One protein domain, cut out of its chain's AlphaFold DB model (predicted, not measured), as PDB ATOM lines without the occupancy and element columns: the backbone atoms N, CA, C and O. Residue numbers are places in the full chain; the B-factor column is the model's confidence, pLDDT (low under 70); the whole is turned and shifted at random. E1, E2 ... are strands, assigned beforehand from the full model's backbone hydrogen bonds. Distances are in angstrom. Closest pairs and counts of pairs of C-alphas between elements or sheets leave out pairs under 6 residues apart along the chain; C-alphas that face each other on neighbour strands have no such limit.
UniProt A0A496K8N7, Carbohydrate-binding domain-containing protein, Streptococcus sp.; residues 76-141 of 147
ATOM      1  N   SER A  76     -22.945  -4.363 -16.472       92.56
ATOM      2  CA  SER A  76     -22.837  -5.804 -16.223       92.56
ATOM      3  C   SER A  76     -24.064  -6.597 -16.686       92.56
ATOM      4  O   SER A  76     -24.086  -7.820 -16.564       92.56
ATOM      5  N   ALA A  77     -25.121  -5.919 -17.139       95.75
ATOM      6  CA  ALA A  77     -26.389  -6.561 -17.454       95.75
ATOM      7  C   ALA A  77     -26.416  -7.159 -18.865       95.75
ATOM      8  O   ALA A  77     -25.993  -6.534 -19.843       95.75
ATOM      9  N   THR A  78     -27.035  -8.332 -18.988       97.06
ATOM     10  CA  THR A  78     -27.322  -8.946 -20.285       97.06
ATOM     11  C   THR A  78     -28.413  -8.145 -20.993       97.06
ATOM     12  O   THR A  78     -29.484  -7.886 -20.441       97.06
ATOM     13  N   LYS A  79     -28.158  -7.738 -22.238       96.62
ATOM     14  CA  LYS A  79     -29.108  -6.959 -23.044       96.62
ATOM     15  C   LYS A  79     -29.968  -7.873 -23.891       96.62
ATOM     16  O   LYS A  79     -29.440  -8.711 -24.620       96.62
ATOM     17  N   VAL A  80     -31.277  -7.655 -23.853       96.38
ATOM     18  CA  VAL A  80     -32.259  -8.335 -24.698       96.38
ATOM     19  C   VAL A  80     -32.980  -7.278 -25.532       96.38
ATOM     20  O   VAL A  80     -33.812  -6.522 -25.034       96.38
ATOM     21  N   SER A  81     -32.639  -7.199 -26.814       95.69
ATOM     22  CA  SER A  81     -33.271  -6.278 -27.760       95.69
ATOM     23  C   SER A  81     -34.371  -7.007 -28.517       95.69
ATOM     24  O   SER A  81     -34.086  -7.939 -29.268       95.69
ATOM     25  N   LEU A  82     -35.613  -6.578 -28.336       94.19
ATOM     26  CA  LEU A  82     -36.794  -7.126 -28.995       94.19
ATOM     27  C   LEU A  82     -37.052  -6.405 -30.320       94.19
ATOM     28  O   LEU A  82     -37.022  -5.172 -30.384       94.19
ATOM     29  N   SER A  83     -37.318  -7.176 -31.373       91.81
ATOM     30  CA  SER A  83     -37.594  -6.644 -32.708       91.81
ATOM     31  C   SER A  83     -38.581  -7.536 -33.459       91.81
ATOM     32  O   SER A  83     -38.203  -8.577 -34.004       91.81
ATOM     33  N   GLY A  84     -39.850  -7.124 -33.503       90.25
ATOM     34  CA  GLY A  84     -40.911  -7.875 -34.175       90.25
ATOM     35  C   GLY A  84     -41.132  -9.230 -33.502       90.25
ATOM     36  O   GLY A  84     -41.340  -9.294 -32.293       90.25
ATOM     37  N   SER A  85     -41.050 -10.320 -34.258       89.75
ATOM     38  CA  SER A  85     -41.251 -11.685 -33.754       89.75
ATOM     39  C   SER A  85     -39.988 -12.353 -33.193       89.75
ATOM     40  O   SER A  85     -39.987 -13.557 -32.952       89.75
ATOM     41  N   THR A  86     -38.899 -11.608 -32.986       90.44
ATOM     42  CA  THR A  86     -37.633 -12.166 -32.490       90.44
ATOM     43  C   THR A  86     -36.928 -11.242 -31.494       90.44
ATOM     44  O   THR A  86     -37.381 -10.132 -31.200       90.44
ATOM     45  N   ALA A  87     -35.807 -11.721 -30.961       94.12
ATOM     46  CA  ALA A  87     -34.975 -11.018 -30.004       94.12
ATOM     47  C   ALA A  87     -33.487 -11.254 -30.284       94.12
ATOM     48  O   ALA A  87     -33.081 -12.314 -30.763       94.12
ATOM     49  N   LYS A  88     -32.657 -10.284 -29.907       95.19
ATOM     50  CA  LYS A  88     -31.200 -10.402 -29.894       95.19
ATOM     51  C   LYS A  88     -30.689 -10.290 -28.464       95.19
ATOM     52  O   LYS A  88     -30.999  -9.321 -27.775       95.19
ATOM     53  N   VAL A  89     -29.860 -11.245 -28.052       95.94
ATOM     54  CA  VAL A  89     -29.194 -11.244 -26.743       95.94
ATOM     55  C   VAL A  89     -27.744 -10.784 -26.898       95.94
ATOM     56  O   VAL A  89     -27.073 -11.127 -27.875       95.94
ATOM     57  N   SER A  90     -27.271  -9.979 -25.952       94.62
ATOM     58  CA  SER A  90     -25.866  -9.602 -25.798       94.62
ATOM     59  C   SER A  90     -25.460  -9.797 -24.342       94.62
ATOM     60  O   SER A  90     -25.916  -9.049 -23.478       94.62
ATOM     61  N   GLY A  91     -24.626 -10.802 -24.088       93.94
ATOM     62  CA  GLY A  91     -24.278 -11.280 -22.750       93.94
ATOM     63  C   GLY A  91     -24.652 -12.751 -22.569       93.94
ATOM     64  O   GLY A  91     -25.122 -13.404 -23.505       93.94
ATOM     65  N   ASP A  92     -24.444 -13.253 -21.359       93.62
ATOM     66  CA  ASP A  92     -24.693 -14.646 -20.994       93.62
ATOM     67  C   ASP A  92     -26.027 -14.820 -20.258       93.62
ATOM     68  O   ASP A  92     -26.733 -13.863 -19.936       93.62
ATOM     69  N   GLY A  93     -26.401 -16.078 -20.020       93.19
ATOM     70  CA  GLY A  93     -27.561 -16.423 -19.196       93.19
ATOM     71  C   GLY A  93     -28.921 -16.339 -19.894       93.19
ATOM     72  O   GLY A  93     -29.908 -16.786 -19.318       93.19
ATOM     73  N   ALA A  94     -28.991 -15.866 -21.144       94.88
ATOM     74  CA  ALA A  94     -30.201 -15.922 -21.964       94.88
ATOM     75  C   ALA A  94     -29.944 -16.546 -23.343       94.88
ATOM     76  O   ALA A  94     -28.884 -16.365 -23.946       94.88
ATOM     77  N   LYS A  95     -30.931 -17.281 -23.861       94.19
ATOM     78  CA  LYS A  95     -30.915 -17.865 -25.209       94.19
ATOM     79  C   LYS A  95     -32.214 -17.573 -25.945       94.19
ATOM     80  O   LYS A  95     -33.270 -17.487 -25.328       94.19
ATOM     81  N   VAL A  96     -32.130 -17.449 -27.266       94.06
ATOM     82  CA  VAL A  96     -33.285 -17.199 -28.137       94.06
ATOM     83  C   VAL A  96     -33.531 -18.428 -28.999       94.06
ATOM     84  O   VAL A  96     -32.604 -18.935 -29.630       94.06
ATOM     85  N   SER A  97     -34.775 -18.894 -29.025       91.50
ATOM     86  CA  SER A  97     -35.246 -19.952 -29.916       91.50
ATOM     87  C   SER A  97     -36.561 -19.502 -30.544       91.50
ATOM     88  O   SER A  97     -37.578 -19.405 -29.858       91.50
ATOM     89  N   GLY A  98     -36.533 -19.156 -31.834       88.94
ATOM     90  CA  GLY A  98     -37.685 -18.569 -32.525       88.94
ATOM     91  C   GLY A  98     -38.176 -17.290 -31.837       88.94
ATOM     92  O   GLY A  98     -37.421 -16.324 -31.715       88.94
ATOM     93  N   SER A  99     -39.424 -17.316 -31.366       90.25
ATOM     94  CA  SER A  99     -40.078 -16.217 -30.639       90.25
ATOM     95  C   SER A  99     -39.958 -16.329 -29.113       90.25
ATOM     96  O   SER A  99     -40.650 -15.618 -28.390       90.25
ATOM     97  N   THR A 100     -39.109 -17.216 -28.590       91.69
ATOM     98  CA  THR A 100     -38.953 -17.422 -27.144       91.69
ATOM     99  C   THR A 100     -37.551 -17.045 -26.688       91.69
ATOM    100  O   THR A 100     -36.555 -17.588 -27.170       91.69
ATOM    101  N   VAL A 101     -37.472 -16.155 -25.700       94.12
ATOM    102  CA  VAL A 101     -36.248 -15.845 -24.957       94.12
ATOM    103  C   VAL A 101     -36.280 -16.623 -23.649       94.12
ATOM    104  O   VAL A 101     -37.168 -16.410 -22.832       94.12
ATOM    105  N   THR A 102     -35.329 -17.530 -23.441       95.50
ATOM    106  CA  THR A 102     -35.200 -18.299 -22.195       95.50
ATOM    107  C   THR A 102     -34.020 -17.790 -21.380       95.50
ATOM    108  O   THR A 102     -32.887 -17.830 -21.857       95.50
ATOM    109  N   ILE A 103     -34.282 -17.344 -20.154       96.75
ATOM    110  CA  ILE A 103     -33.288 -16.955 -19.151       96.75
ATOM    111  C   ILE A 103     -32.988 -18.173 -18.276       96.75
ATOM    112  O   ILE A 103     -33.910 -18.748 -17.706       96.75
ATOM    113  N   THR A 104     -31.726 -18.583 -18.175       96.12
ATOM    114  CA  THR A 104     -31.314 -19.829 -17.501       96.12
ATOM    115  C   THR A 104     -30.340 -19.625 -16.346       96.12
ATOM    116  O   THR A 104     -29.936 -20.605 -15.733       96.12
ATOM    117  N   ALA A 105     -29.909 -18.393 -16.081       95.31
ATOM    118  CA  ALA A 105     -28.926 -18.101 -15.040       95.31
ATOM    119  C   ALA A 105     -29.300 -16.846 -14.247       95.31
ATOM    120  O   ALA A 105     -29.955 -15.939 -14.775       95.31
ATOM    121  N   ALA A 106     -28.827 -16.775 -13.002       95.75
ATOM    122  CA  ALA A 106     -28.880 -15.563 -12.192       95.75
ATOM    123  C   ALA A 106     -28.230 -14.372 -12.918       95.75
ATOM    124  O   ALA A 106     -27.246 -14.526 -13.644       95.75
ATOM    125  N   GLY A 107     -28.767 -13.174 -12.700       95.00
ATOM    126  CA  GLY A 107     -28.249 -11.957 -13.318       95.00
ATOM    127  C   GLY A 107     -29.312 -10.894 -13.556       95.00
ATOM    128  O   GLY A 107     -30.491 -11.073 -13.243       95.00
ATOM    129  N   THR A 108     -28.869  -9.778 -14.131       96.31
ATOM    130  CA  THR A 108     -29.742  -8.674 -14.543       96.31
ATOM    131  C   THR A 108     -29.922  -8.697 -16.052       96.31
ATOM    132  O   THR A 108     -28.939  -8.750 -16.794       96.31
ATOM    133  N   TYR A 109     -31.170  -8.608 -16.502       96.88
ATOM    134  CA  TYR A 109     -31.547  -8.643 -17.908       96.88
ATOM    135  C   TYR A 109     -32.281  -7.359 -18.268       96.88
ATOM    136  O   TYR A 109     -33.378  -7.107 -17.773       96.88
ATOM    137  N   VAL A 110     -31.679  -6.545 -19.134       97.00
ATOM    138  CA  VAL A 110     -32.293  -5.302 -19.611       97.00
ATOM    139  C   VAL A 110     -32.973  -5.577 -20.939       97.00
ATOM    140  O   VAL A 110     -32.309  -5.824 -21.950       97.00
ATOM    141  N   LEU A 111     -34.299  -5.531 -20.928       96.31
ATOM    142  CA  LEU A 111     -35.134  -5.692 -22.106       96.31
ATOM    143  C   LEU A 111     -35.417  -4.314 -22.702       96.31
ATOM    144  O   LEU A 111     -35.650  -3.355 -21.970       96.31
ATOM    145  N   SER A 112     -35.407  -4.223 -24.030       96.19
ATOM    146  CA  SER A 112     -35.726  -2.996 -24.773       96.19
ATOM    147  C   SER A 112     -36.353  -3.312 -26.132       96.19
ATOM    148  O   SER A 112     -36.205  -4.427 -26.637       96.19
ATOM    149  N   GLY A 113     -37.038  -2.339 -26.738       95.56
ATOM    150  CA  GLY A 113     -37.583  -2.459 -28.093       95.56
ATOM    151  C   GLY A 113     -39.045  -2.908 -28.141       95.56
ATOM    152  O   GLY A 113     -39.794  -2.732 -27.181       95.56
ATOM    153  N   SER A 114     -39.467  -3.454 -29.284       93.44
ATOM    154  CA  SER A 114     -40.865  -3.829 -29.534       93.44
ATOM    155  C   SER A 114     -40.974  -5.276 -29.991       93.44
ATOM    156  O   SER A 114     -40.275  -5.677 -30.925       93.44
ATOM    157  N   SER A 115     -41.894  -6.033 -29.391       91.62
ATOM    158  CA  SER A 115     -42.194  -7.409 -29.776       91.62
ATOM    159  C   SER A 115     -43.638  -7.643 -30.214       91.62
ATOM    160  O   SER A 115     -44.576  -6.998 -29.743       91.62
ATOM    161  N   GLU A 116     -43.793  -8.631 -31.091       90.38
ATOM    162  CA  GLU A 116     -45.052  -9.200 -31.560       90.38
ATOM    163  C   GLU A 116     -44.989 -10.721 -31.385       90.38
ATOM    164  O   GLU A 116     -44.277 -11.420 -32.105       90.38
ATOM    165  N   ASN A 117     -45.730 -11.230 -30.402       87.06
ATOM    166  CA  ASN A 117     -45.791 -12.634 -29.996       87.06
ATOM    167  C   ASN A 117     -44.451 -13.217 -29.513       87.06
ATOM    168  O   ASN A 117     -44.185 -14.400 -29.712       87.06
ATOM    169  N   VAL A 118     -43.607 -12.401 -28.870       89.94
ATOM    170  CA  VAL A 118     -42.389 -12.889 -28.200       89.94
ATOM    171  C   VAL A 118     -42.686 -13.227 -26.745       89.94
ATOM    172  O   VAL A 118     -43.292 -12.423 -26.037       89.94
ATOM    173  N   GLN A 119     -42.202 -14.381 -26.293       91.25
ATOM    174  CA  GLN A 119     -42.303 -14.828 -24.908       91.25
ATOM    175  C   GLN A 119     -40.955 -14.710 -24.196       91.25
ATOM    176  O   GLN A 119     -39.917 -15.088 -24.747       91.25
ATOM    177  N   ILE A 120     -40.981 -14.235 -22.953       93.19
ATOM    178  CA  ILE A 120     -39.842 -14.292 -22.037       93.19
ATOM    179  C   ILE A 120     -40.117 -15.422 -21.047       93.19
ATOM    180  O   ILE A 120     -41.173 -15.463 -20.434       93.19
ATOM    181  N   VAL A 121     -39.196 -16.373 -20.929       93.50
ATOM    182  CA  VAL A 121     -39.329 -17.540 -20.051       93.50
ATOM    183  C   VAL A 121     -38.146 -17.567 -19.100       93.50
ATOM    184  O   VAL A 121     -37.001 -17.616 -19.540       93.50
ATOM    185  N   VAL A 122     -38.409 -17.594 -17.797       95.25
ATOM    186  CA  VAL A 122     -37.365 -17.726 -16.775       95.25
ATOM    187  C   VAL A 122     -37.299 -19.183 -16.315       95.25
ATOM    188  O   VAL A 122     -38.245 -19.706 -15.737       95.25
ATOM    189  N   LYS A 123     -36.180 -19.848 -16.609       94.81
ATOM    190  CA  LYS A 123     -35.816 -21.205 -16.166       94.81
ATOM    191  C   LYS A 123     -34.463 -21.184 -15.444       94.81
ATOM    192  O   LYS A 123     -33.537 -21.892 -15.835       94.81
ATOM    193  N   ALA A 124     -34.334 -20.314 -14.448       93.88
ATOM    194  CA  ALA A 124     -33.169 -20.268 -13.568       93.88
ATOM    195  C   ALA A 124     -33.329 -21.266 -12.402       93.88
ATOM    196  O   ALA A 124     -34.424 -21.795 -12.196       93.88
ATOM    197  N   GLY A 125     -32.253 -21.556 -11.667       93.00
ATOM    198  CA  GLY A 125     -32.315 -22.437 -10.497       93.00
ATOM    199  C   GLY A 125     -33.083 -21.819  -9.320       93.00
ATOM    200  O   GLY A 125     -33.249 -20.607  -9.246       93.00
ATOM    201  N   ASP A 126     -33.496 -22.638  -8.347       90.62
ATOM    202  CA  ASP A 126     -34.355 -22.205  -7.223       90.62
ATOM    203  C   ASP A 126     -33.753 -21.080  -6.360       90.62
ATOM    204  O   ASP A 126     -34.473 -20.313  -5.720       90.62
ATOM    205  N   GLN A 127     -32.421 -20.985  -6.320       90.75
ATOM    206  CA  GLN A 127     -31.690 -19.961  -5.567       90.75
ATOM    207  C   GLN A 127     -31.213 -18.796  -6.443       90.75
ATOM    208  O   GLN A 127     -30.727 -17.790  -5.914       90.75
ATOM    209  N   ASP A 128     -31.354 -18.906  -7.765       94.00
ATOM    210  CA  ASP A 128     -30.886 -17.888  -8.693       94.00
ATOM    211  C   ASP A 128     -31.734 -16.625  -8.570       94.00
ATOM    212  O   ASP A 128     -32.966 -16.646  -8.578       94.00
ATOM    213  N   LYS A 129     -31.053 -15.482  -8.479       92.25
ATOM    214  CA  LYS A 129     -31.704 -14.174  -8.460       92.25
ATOM    215  C   LYS A 129     -31.661 -13.579  -9.857       92.25
ATOM    216  O   LYS A 129     -30.592 -13.227 -10.358       92.25
ATOM    217  N   VAL A 130     -32.834 -13.478 -10.471       95.00
ATOM    218  CA  VAL A 130     -33.033 -12.892 -11.797       95.00
ATOM    219  C   VAL A 130     -33.761 -11.568 -11.635       95.00
ATOM    220  O   VAL A 130     -34.848 -11.526 -11.066       95.00
ATOM    221  N   GLN A 131     -33.169 -10.493 -12.148       95.06
ATOM    222  CA  GLN A 131     -33.794  -9.174 -12.194       95.06
ATOM    223  C   GLN A 131     -34.065  -8.800 -13.648       95.06
ATOM    224  O   GLN A 131     -33.147  -8.757 -14.468       95.06
ATOM    225  N   ILE A 132     -35.329  -8.537 -13.971       95.19
ATOM    226  CA  ILE A 132     -35.755  -8.118 -15.307       95.19
ATOM    227  C   ILE A 132     -36.024  -6.619 -15.272       95.19
ATOM    228  O   ILE A 132     -36.908  -6.146 -14.561       95.19
ATOM    229  N   VAL A 133     -35.261  -5.873 -16.063       95.31
ATOM    230  CA  VAL A 133     -35.394  -4.427 -16.208       95.31
ATOM    231  C   VAL A 133     -36.068  -4.135 -17.542       95.31
ATOM    232  O   VAL A 133     -35.536  -4.459 -18.603       95.31
ATOM    233  N   LEU A 134     -37.233  -3.492 -17.494       94.62
ATOM    234  CA  LEU A 134     -37.991  -3.104 -18.682       94.62
ATOM    235  C   LEU A 134     -37.623  -1.672 -19.088       94.62
ATOM    236  O   LEU A 134     -38.210  -0.705 -18.604       94.62
ATOM    237  N   ASN A 135     -36.647  -1.533 -19.983       94.56
ATOM    238  CA  ASN A 135     -36.177  -0.238 -20.468       94.56
ATOM    239  C   ASN A 135     -36.800   0.091 -21.833       94.56
ATOM    240  O   ASN A 135     -36.267  -0.273 -22.883       94.56
ATOM    241  N   GLY A 136     -37.954   0.764 -21.823       93.56
ATOM    242  CA  GLY A 136     -38.628   1.184 -23.057       93.56
ATOM    243  C   GLY A 136     -39.126   0.005 -23.899       93.56
ATOM    244  O   GLY A 136     -38.916  -0.037 -25.110       93.56
ATOM    245  N   VAL A 137     -39.748  -0.976 -23.245       94.50
ATOM    246  CA  VAL A 137     -40.260  -2.195 -23.880       94.50
ATOM    247  C   VAL A 137     -41.726  -2.032 -24.265       94.50
ATOM    248  O   VAL A 137     -42.543  -1.596 -23.459       94.50
ATOM    249  N   THR A 138     -42.077  -2.454 -25.478       91.81
ATOM    250  CA  THR A 138     -43.464  -2.678 -25.904       91.81
ATOM    251  C   THR A 138     -43.639  -4.147 -26.268       91.81
ATOM    252  O   THR A 138     -42.985  -4.623 -27.188       91.81
ATOM    253  N   MET A 139     -44.522  -4.870 -25.581       88.56
ATOM    254  CA  MET A 139     -44.835  -6.263 -25.918       88.56
ATOM    255  C   MET A 139     -46.287  -6.394 -26.354       88.56
ATOM    256  O   MET A 139     -47.192  -5.927 -25.664       88.56
ATOM    257  N   LYS A 140     -46.507  -7.034 -27.501       86.31
ATOM    258  CA  LYS A 140     -47.835  -7.390 -28.005       86.31
ATOM    259  C   LYS A 140     -47.902  -8.897 -28.178       86.31
ATOM    260  O   LYS A 140     -46.956  -9.487 -28.686       86.31
ATOM    261  N   GLY A 141     -49.013  -9.513 -27.802       78.31
ATOM    262  CA  GLY A 141     -49.253 -10.937 -28.006       78.31
ATOM    263  C   GLY A 141     -50.734 -11.194 -28.241       78.31
ATOM    264  O   GLY A 141     -51.568 -10.543 -27.617       78.31
TER     265      GLY A 141
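Overview. This is residues 76 to 141 of the 147 residues of the protein "Carbohydrate-binding domain-containing protein" of Streptococcus sp. (UniProt A0A496K8N7). What shape does the model show? It is a small sandwich, two sheets face to face with their strands nearly aligned: E2, E1, E5 and E7 make the larger, twisted sheet, and E3, E4 and E6 the smaller one. After the hairpin E1 and E2, the chain passes from one sheet to the other at the links E2 to E3, E4 to E5, E5 to E6 and E6 to E7. What are its make-up and size? The printed part has 66 residues, with seven named strands, E1 to E7 in chain order, and no named helix; the class is all strand, and both sheets are mixed. It is compact, with a radius of gyration of the C-alphas of 10.9 A, and elongated, spanning 31 by 20 by 17 A.

Along the chain. Where do the first strands run? E1, residues 78 to 84, begins with C-alpha 78 at (-27.322, -8.946, -20.285) and is 19.5 A long. E2 is residues 86 to 90, E3 residues 94 to 97 and E4 residues 100 to 103. Which strands follow? E5, residues 107 to 116, is 25.0 A long and bends by 77 degrees at residue 113; E6 is residues 119 to 122. E7, residues 130 to 140, is 22.6 A long, bends by 94 degrees at residue 136 and ends with C-alpha 140 at (-47.835, -7.390, -28.005).

Arrangement. How is the larger sheet joined? E1 and E2 are an antiparallel hairpin, with N 81 and O 88 2.8 A apart, within hydrogen-bond range. E1 and E5 are parallel, with N 80 and O 110 at 2.8 A, and E5 and E7 are parallel, with N 111 and O 133 at 2.8 A, both within that range. And the smaller sheet? E3 and E4 are an antiparallel hairpin, with N 95 and O 102 at 2.9 A; E4 and E6 are parallel, with N 103 and O 121 at 2.8 A, both within hydrogen-bond range. How do the sheets face each other? The parts that face each other are 8.6 A centre to centre, and the best planes are 2 degrees apart. The closest C-alphas of E2 and E3 are those of Ala 87 and Val 96, 6.7 A apart. E1 and E6 are apart.

Size, cuts and confidence. How far does it reach? The two C-alphas farthest apart, those of Gly 84 and Gln 127, are 32.4 A apart. Is anything missing or uncertain? The printed part has no cut, and no printed residue is under 70 in pLDDT. Are there long links? There is no long link; E6 to E7 is short and the others are tight.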